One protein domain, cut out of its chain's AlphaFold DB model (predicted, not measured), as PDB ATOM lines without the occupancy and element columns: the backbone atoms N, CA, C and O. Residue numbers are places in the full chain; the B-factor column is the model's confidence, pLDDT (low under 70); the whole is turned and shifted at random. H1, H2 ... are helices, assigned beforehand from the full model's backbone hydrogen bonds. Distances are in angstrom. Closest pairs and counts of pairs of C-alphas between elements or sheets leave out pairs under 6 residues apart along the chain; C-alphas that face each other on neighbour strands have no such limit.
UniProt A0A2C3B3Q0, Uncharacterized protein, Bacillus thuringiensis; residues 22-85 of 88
ATOM      1  N   ASN A  22     173.299 245.537 241.851       88.38
ATOM      2  CA  ASN A  22     173.631 246.928 241.564       88.38
ATOM      3  C   ASN A  22     172.429 247.806 241.929       88.38
ATOM      4  O   ASN A  22     171.411 247.791 241.237       88.38
ATOM      5  N   GLU A  23     172.547 248.583 243.003       91.06
ATOM      6  CA  GLU A  23     171.460 249.449 243.470       91.06
ATOM      7  C   GLU A  23     171.049 250.496 242.430       91.06
ATOM      8  O   GLU A  23     169.868 250.818 242.331       91.06
ATOM      9  N   LYS A  24     171.969 250.952 241.568       92.38
ATOM     10  CA  LYS A  24     171.621 251.870 240.469       92.38
ATOM     11  C   LYS A  24     170.713 251.206 239.437       92.38
ATOM     12  O   LYS A  24     169.820 251.855 238.898       92.38
ATOM     13  N   ASP A  25     170.931 249.923 239.160       93.69
ATOM     14  CA  ASP A  25     170.089 249.164 238.233       93.69
ATOM     15  C   ASP A  25     168.743 248.839 238.875       93.69
ATOM     16  O   ASP A  25     167.709 248.983 238.224       93.69
ATOM     17  N   LEU A  26     168.734 248.487 240.167       94.31
ATOM     18  CA  LEU A  26     167.497 248.347 240.932       94.31
ATOM     19  C   LEU A  26     166.673 249.636 240.833       94.31
ATOM     20  O   LEU A  26     165.503 249.592 240.466       94.31
ATOM     21  N   GLU A  27     167.291 250.786 241.102       94.50
ATOM     22  CA  GLU A  27     166.629 252.084 241.046       94.50
ATOM     23  C   GLU A  27     166.116 252.454 239.658       94.50
ATOM     24  O   GLU A  27     165.056 253.072 239.541       94.50
ATOM     25  N   ARG A  28     166.866 252.096 238.614       96.88
ATOM     26  CA  ARG A  28     166.553 252.460 237.235       96.88
ATOM     27  C   ARG A  28     165.498 251.561 236.601       96.88
ATOM     28  O   ARG A  28     164.707 252.046 235.793       96.88
ATOM     29  N   TYR A  29     165.526 250.266 236.899       97.62
ATOM     30  CA  TYR A  29     164.764 249.259 236.156       97.62
ATOM     31  C   TYR A  29     163.609 248.646 236.946       97.62
ATOM     32  O   TYR A  29     162.719 248.047 236.339       97.62
ATOM     33  N   VAL A  30     163.572 248.800 238.272       96.81
ATOM     34  CA  VAL A  30     162.473 248.299 239.105       96.81
ATOM     35  C   VAL A  30     161.562 249.452 239.507       96.81
ATOM     36  O   VAL A  30     162.012 250.531 239.889       96.81
ATOM     37  N   ASN A  31     160.250 249.236 239.400       97.69
ATOM     38  CA  ASN A  31     159.271 250.246 239.791       97.69
ATOM     39  C   ASN A  31     159.320 250.518 241.307       97.69
ATOM     40  O   ASN A  31     159.841 249.727 242.086       97.69
ATOM     41  N   GLU A  32     158.808 251.672 241.721       97.06
ATOM     42  CA  GLU A  32     158.886 252.136 243.110       97.06
ATOM     43  C   GLU A  32     158.232 251.192 244.122       97.06
ATOM     44  O   GLU A  32     158.879 250.849 245.104       97.06
ATOM     45  N   GLU A  33     157.022 250.708 243.840       97.75
ATOM     46  CA  GLU A  33     156.292 249.788 244.722       97.75
ATOM     47  C   GLU A  33     157.104 248.517 245.011       97.75
ATOM     48  O   GLU A  33     157.356 248.179 246.165       97.75
ATOM     49  N   LYS A  34     157.619 247.868 243.960       97.19
ATOM     50  CA  LYS A  34     158.446 246.662 244.100       97.19
ATOM     51  C   LYS A  34     159.787 246.932 244.771       97.19
ATOM     52  O   LYS A  34     160.309 246.055 245.453       97.19
ATOM     53  N   ARG A  35     160.382 248.111 244.558       96.69
ATOM     54  CA  ARG A  35     161.624 248.492 245.250       96.69
ATOM     55  C   ARG A  35     161.392 248.612 246.745       96.69
ATOM     56  O   ARG A  35     162.254 248.192 247.508       96.69
ATOM     57  N   GLU A  36     160.259 249.170 247.148       96.44
ATOM     58  CA  GLU A  36     159.953 249.352 248.561       96.44
ATOM     59  C   GLU A  36     159.643 248.027 249.253       96.44
ATOM     60  O   GLU A  36     160.239 247.730 250.286       96.44
ATOM     61  N   GLU A  37     158.833 247.173 248.620       97.25
ATOM     62  CA  GLU A  37     158.601 245.801 249.088       97.25
ATOM     63  C   GLU A  37     159.926 245.035 249.240       97.25
ATOM     64  O   GLU A  37     160.197 244.426 250.276       97.25
ATOM     65  N   PHE A  38     160.803 245.125 248.233       95.38
ATOM     66  CA  PHE A  38     162.117 244.491 248.276       95.38
ATOM     67  C   PHE A  38     162.984 245.008 249.432       95.38
ATOM     68  O   PHE A  38     163.594 244.205 250.137       95.38
ATOM     69  N   ARG A  39     163.047 246.330 249.647       94.62
ATOM     70  CA  ARG A  39     163.827 246.924 250.747       94.62
ATOM     71  C   ARG A  39     163.316 246.478 252.107       94.62
ATOM     72  O   ARG A  39     164.132 246.194 252.979       94.62
ATOM     73  N   GLN A  40     161.999 246.401 252.282       97.06
ATOM     74  CA  GLN A  40     161.410 245.948 253.534       97.06
ATOM     75  C   GLN A  40     161.842 244.511 253.849       97.06
ATOM     76  O   GLN A  40     162.437 244.269 254.898       97.06
ATOM     77  N   ILE A  41     161.631 243.587 252.909       96.88
ATOM     78  CA  ILE A  41     161.985 242.170 253.084       96.88
ATOM     79  C   ILE A  41     163.495 242.007 253.301       96.88
ATOM     80  O   ILE A  41     163.928 241.224 254.146       96.88
ATOM     81  N   LEU A  42     164.313 242.758 252.556       94.69
ATOM     82  CA  LEU A  42     165.764 242.723 252.711       94.69
ATOM     83  C   LEU A  42     166.187 243.173 254.114       94.69
ATOM     84  O   LEU A  42     167.022 242.515 254.726       94.69
ATOM     85  N   ASN A  43     165.614 244.259 254.634       94.88
ATOM     86  CA  ASN A  43     165.940 244.763 255.967       94.88
ATOM     87  C   ASN A  43     165.533 243.782 257.073       94.88
ATOM     88  O   ASN A  43     166.308 243.574 258.004       94.88
ATOM     89  N   GLU A  44     164.362 243.152 256.956       97.25
ATOM     90  CA  GLU A  44     163.909 242.113 257.891       97.25
ATOM     91  C   GLU A  44     164.898 240.936 257.918       97.25
ATOM     92  O   GLU A  44     165.411 240.575 258.979       97.25
ATOM     93  N   ALA A  45     165.270 240.412 256.745       95.75
ATOM     94  CA  ALA A  45     166.241 239.324 256.639       95.75
ATOM     95  C   ALA A  45     167.635 239.712 257.166       95.75
ATOM     96  O   ALA A  45     168.313 238.900 257.799       95.75
ATOM     97  N   LEU A  46     168.087 240.947 256.917       94.00
ATOM     98  CA  LEU A  46     169.367 241.439 257.431       94.00
ATOM     99  C   LEU A  46     169.377 241.530 258.963       94.00
ATOM    100  O   LEU A  46     170.409 241.221 259.557       94.00
ATOM    101  N   GLY A  47     168.250 241.887 259.587       95.62
ATOM    102  CA  GLY A  47     168.097 241.885 261.044       95.62
ATOM    103  C   GLY A  47     168.242 240.484 261.643       95.62
ATOM    104  O   GLY A  47     169.045 240.280 262.549       95.62
ATOM    105  N   GLU A  48     167.559 239.486 261.073       97.19
ATOM    106  CA  GLU A  48     167.681 238.092 261.531       97.19
ATOM    107  C   GLU A  48     169.114 237.550 261.386       97.19
ATOM    108  O   GLU A  48     169.620 236.828 262.251       97.19
ATOM    109  N   ILE A  49     169.798 237.913 260.295       95.12
ATOM    110  CA  ILE A  49     171.200 237.544 260.070       95.12
ATOM    111  C   ILE A  49     172.109 238.202 261.111       95.12
ATOM    112  O   ILE A  49     173.023 237.546 261.616       95.12
ATOM    113  N   GLU A  50     171.900 239.482 261.412       95.62
ATOM    114  CA  GLU A  50     172.650 240.196 262.445       95.62
ATOM    115  C   GLU A  50     172.497 239.514 263.806       95.62
ATOM    116  O   GLU A  50     173.511 239.154 264.415       95.62
ATOM    117  N   ASP A  51     171.262 239.248 264.228       96.69
ATOM    118  CA  ASP A  51     170.966 238.582 265.497       96.69
ATOM    119  C   ASP A  51     171.629 237.203 265.572       96.69
ATOM    120  O   ASP A  51     172.296 236.872 266.559       96.69
ATOM    121  N   GLY A  52     171.531 236.411 264.499       97.44
ATOM    122  CA  GLY A  52     172.178 235.102 264.414       97.44
ATOM    123  C   GLY A  52     173.703 235.185 264.513       97.44
ATOM    124  O   GLY A  52     174.337 234.373 265.184       97.44
ATOM    125  N   ARG A  53     174.321 236.197 263.894       97.00
ATOM    126  CA  ARG A  53     175.776 236.401 263.969       97.00
ATOM    127  C   ARG A  53     176.230 236.830 265.356       97.00
ATOM    128  O   ARG A  53     177.288 236.380 265.789       97.00
ATOM    129  N   LEU A  54     175.457 237.669 266.038       96.44
ATOM    130  CA  LEU A  54     175.746 238.068 267.414       96.44
ATOM    131  C   LEU A  54     175.607 236.883 268.379       96.44
ATOM    132  O   LEU A  54     176.463 236.721 269.244       96.44
ATOM    133  N   CYS A  55     174.608 236.013 268.186       97.12
ATOM    134  CA  CYS A  55     174.483 234.753 268.933       97.12
ATOM    135  C   CYS A  55     175.698 233.827 268.749       97.12
ATOM    136  O   CYS A  55     176.054 233.084 269.660       97.12
ATOM    137  N   ASP A  56     176.338 233.891 267.581       97.50
ATOM    138  CA  ASP A  56     177.542 233.137 267.222       97.50
ATOM    139  C   ASP A  56     178.864 233.810 267.673       97.50
ATOM    140  O   ASP A  56     179.938 233.398 267.220       97.50
ATOM    141  N   ASP A  57     178.821 234.877 268.483       95.62
ATOM    142  CA  ASP A  57     179.983 235.705 268.866       95.62
ATOM    143  C   ASP A  57     180.765 236.280 267.661       95.62
ATOM    144  O   ASP A  57     181.972 236.548 267.711       95.62
ATOM    145  N   LYS A  58     180.080 236.488 266.529       93.75
ATOM    146  CA  LYS A  58     180.644 237.101 265.318       93.75
ATOM    147  C   LYS A  58     180.281 238.582 265.256       93.75
ATOM    148  O   LYS A  58     179.301 239.048 265.825       93.75
ATOM    149  N   LYS A  59     181.050 239.348 264.475       92.00
ATOM    150  CA  LYS A  59     180.671 240.729 264.128       92.00
ATOM    151  C   LYS A  59     179.331 240.730 263.392       92.00
ATOM    152  O   LYS A  59     179.214 239.981 262.421       92.00
ATOM    153  N   ALA A  60     178.404 241.605 263.782       87.06
ATOM    154  CA  ALA A  60     177.107 241.800 263.123       87.06
ATOM    155  C   ALA A  60     177.253 241.950 261.601       87.06
ATOM    156  O   ALA A  60     176.709 241.159 260.833       87.06
ATOM    157  N   TYR A  61     178.119 242.869 261.169       85.25
ATOM    158  CA  TYR A  61     178.338 243.158 259.754       85.25
ATOM    159  C   TYR A  61     179.731 242.730 259.289       85.25
ATOM    160  O   TYR A  61     180.741 242.957 259.962       85.25
ATOM    161  N   ASN A  62     179.783 242.137 258.097       81.69
ATOM    162  CA  ASN A  62     181.020 241.957 257.347       81.69
ATOM    163  C   ASN A  62     181.188 243.122 256.366       81.69
ATOM    164  O   ASN A  62     180.216 243.600 255.788       81.69
ATOM    165  N   SER A  63     182.430 243.537 256.138       77.25
ATOM    166  CA  SER A  63     182.767 244.496 255.086       77.25
ATOM    167  C   SER A  63     183.374 243.746 253.909       77.25
ATOM    168  O   SER A  63     184.349 243.012 254.081       77.25
ATOM    169  N   TYR A  64     182.804 243.930 252.722       84.38
ATOM    170  CA  TYR A  64     183.276 243.312 251.488       84.38
ATOM    171  C   TYR A  64     183.658 244.389 250.479       84.38
ATOM    172  O   TYR A  64     183.025 245.440 250.413       84.38
ATOM    173  N   ILE A  65     184.669 244.097 249.666       85.62
ATOM    174  CA  ILE A  65     184.937 244.840 248.437       85.62
ATOM    175  C   ILE A  65     184.337 244.016 247.299       85.62
ATOM    176  O   ILE A  65     184.705 242.856 247.115       85.62
ATOM    177  N   VAL A  66     183.397 244.606 246.565       86.88
ATOM    178  CA  VAL A  66     182.794 244.008 245.371       86.88
ATOM    179  C   VAL A  66     183.444 244.653 244.154       86.88
ATOM    180  O   VAL A  66     183.480 245.876 244.047       86.88
ATOM    181  N   ILE A  67     183.974 243.829 243.254       87.12
ATOM    182  CA  ILE A  67     184.651 244.271 242.032       87.12
ATOM    183  C   ILE A  67     183.905 243.654 240.855       87.12
ATOM    184  O   ILE A  67     183.688 242.442 240.840       87.12
ATOM    185  N   ASN A  68     183.500 244.482 239.889       85.81
ATOM    186  CA  ASN A  68     182.913 243.992 238.648       85.81
ATOM    187  C   ASN A  68     183.987 243.245 237.838       85.81
ATOM    188  O   ASN A  68     185.092 243.748 237.643       85.81
ATOM    189  N   THR A  69     183.666 242.037 237.381       87.50
ATOM    190  CA  THR A  69     184.602 241.190 236.641       87.50
ATOM    191  C   THR A  69     184.864 241.654 235.213       87.50
ATOM    192  O   THR A  69     185.793 241.155 234.594       87.50
ATOM    193  N   ASP A  70     184.094 242.613 234.707       87.56
ATOM    194  CA  ASP A  70     184.285 243.177 233.365       87.56
ATOM    195  C   ASP A  70     185.273 244.358 233.346       87.56
ATOM    196  O   ASP A  70     185.565 244.931 232.296       87.56
ATOM    197  N   GLU A  71     185.797 244.746 234.510       90.38
ATOM    198  CA  GLU A  71     186.749 245.847 234.634       90.38
ATOM    199  C   GLU A  71     188.112 245.498 234.026       90.38
ATOM    200  O   GLU A  71     188.638 244.400 234.205       90.38
ATOM    201  N   SER A  72     188.748 246.473 233.368       95.00
ATOM    202  CA  SER A  72     190.044 246.279 232.684       95.00
ATOM    203  C   SER A  72     191.166 245.716 233.574       95.00
ATOM    204  O   SER A  72     192.060 245.031 233.077       95.00
ATOM    205  N   TYR A  73     191.103 245.964 234.884       94.12
ATOM    206  CA  TYR A  73     192.082 245.511 235.877       94.12
ATOM    207  C   TYR A  73     191.731 244.156 236.519       94.12
ATOM    208  O   TYR A  73     192.446 243.696 237.412       94.12
ATOM    209  N   ILE A  74     190.649 243.485 236.102       94.31
ATOM    210  CA  ILE A  74     190.167 242.270 236.775       94.31
ATOM    211  C   ILE A  74     191.213 241.152 236.816       94.31
ATOM    212  O   ILE A  74     191.337 240.446 237.817       94.31
ATOM    213  N   ASN A  75     192.012 241.016 235.756       92.56
ATOM    214  CA  ASN A  75     193.035 239.979 235.671       92.56
ATOM    215  C   ASN A  75     194.107 240.158 236.755       92.56
ATOM    216  O   ASN A  75     194.574 239.173 237.322       92.56
ATOM    217  N   GLU A  76     194.449 241.398 237.113       95.31
ATOM    218  CA  GLU A  76     195.404 241.679 238.190       95.31
ATOM    219  C   GLU A  76     194.859 241.225 239.549       95.31
ATOM    220  O   GLU A  76     195.575 240.608 240.342       95.31
ATOM    221  N   ILE A  77     193.568 241.466 239.796       94.31
ATOM    222  CA  ILE A  77     192.879 241.025 241.012       94.31
ATOM    223  C   ILE A  77     192.819 239.498 241.072       94.31
ATOM    224  O   ILE A  77     193.138 238.918 242.110       94.31
ATOM    225  N   ILE A  78     192.473 238.831 239.968       91.56
ATOM    226  CA  ILE A  78     192.433 237.364 239.896       91.56
ATOM    227  C   ILE A  78     193.801 236.771 240.245       91.56
ATOM    228  O   ILE A  78     193.874 235.845 241.053       91.56
ATOM    229  N   GLU A  79     194.889 237.322 239.705       93.44
ATOM    230  CA  GLU A  79     196.239 236.844 240.009       93.44
ATOM    231  C   GLU A  79     196.616 237.058 241.482       93.44
ATOM    232  O   GLU A  79     197.172 236.157 242.114       93.44
ATOM    233  N   VAL A  80     196.250 238.198 242.084       94.62
ATOM    234  CA  VAL A  80     196.384 238.398 243.540       94.62
ATOM    235  C   VAL A  80     195.617 237.311 244.295       94.62
ATOM    236  O   VAL A  80     196.167 236.669 245.189       94.62
ATOM    237  N   MET A  81     194.363 237.061 243.925       91.19
ATOM    238  CA  MET A  81     193.511 236.107 244.625       91.19
ATOM    239  C   MET A  81     193.994 234.657 244.482       91.19
ATOM    240  O   MET A  81     193.935 233.910 245.461       91.19
ATOM    241  N   LYS A  82     194.533 234.257 243.323       90.25
ATOM    242  CA  LYS A  82     195.181 232.947 243.130       90.25
ATOM    243  C   LYS A  82     196.397 232.774 244.039       90.25
ATOM    244  O   LYS A  82     196.509 231.750 244.709       90.25
ATOM    245  N   ARG A  83     197.269 233.790 244.141       94.94
ATOM    246  CA  ARG A  83     198.455 233.747 245.027       94.94
ATOM    247  C   ARG A  83     198.102 233.515 246.498       94.94
ATOM    248  O   ARG A  83     198.902 232.939 247.228       94.94
ATOM    249  N   HIS A  84     196.912 233.932 246.920       92.88
ATOM    250  CA  HIS A  84     196.410 233.746 248.283       92.88
ATOM    251  C   HIS A  84     195.457 232.547 248.434       92.88
ATOM    252  O   HIS A  84     194.823 232.394 249.476       92.88
ATOM    253  N   GLY A  85     195.337 231.684 247.418       85.88
ATOM    254  CA  GLY A  85     194.491 230.486 247.465       85.88
ATOM    255  C   GLY A  85     192.988 230.778 247.456       85.88
ATOM    256  O   GLY A  85     192.180 229.888 247.715       85.88
TER     257      GLY A  85
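AT A GLANCE: This is residues 22 to 85 of the 88 residues of an uncharacterized protein of Bacillus thuringiensis (UniProt A0A2C3B3Q0). You are looking at a flat, open zigzag: the short helix H1 folds back near the beginning of the long helix H2, and from the far end of H2 residues 56 to 73 slant back and across to H3, a helix apart from both. The printed part has 64 residues, with three named helices, H1, H2 and H3 in that order, and no named strand; the class is all helix. It is extended, with a radius of gyration of the C-alphas of 16.9 A and spans of 41 by 38 by 11 A.

HOW THE PARTS SIT: Start with H1, residues 23 to 29, and H2, residues 32 to 55: they are close but not clearly touching, and their closest C-alphas, of Leu 26 and Arg 35, are 7.3 A apart. They run opposite ways at a shallow tilt of 26 degrees. H3, residues 74 to 83, is apart from H1 and H2. In H1, H2 and H3 every O i to N i+4 pair is within hydrogen-bond range.

IN THESE COORDINATES: Find C-alpha 23 at (171.460, 249.449, 243.470), where H1 begins its 9.9 A. H2 runs 34.8 A from C-alpha 32; H3 runs 14.5 A to C-alpha 83 at (198.455, 233.747, 245.027).

THE WHOLE: The C-alphas farthest apart, of Glu 33 and Arg 83, are 45.1 A apart. The printed part has no cut; the link from H2 to H3 is long, at 18 residues. No printed residue is under 70 in pLDDT.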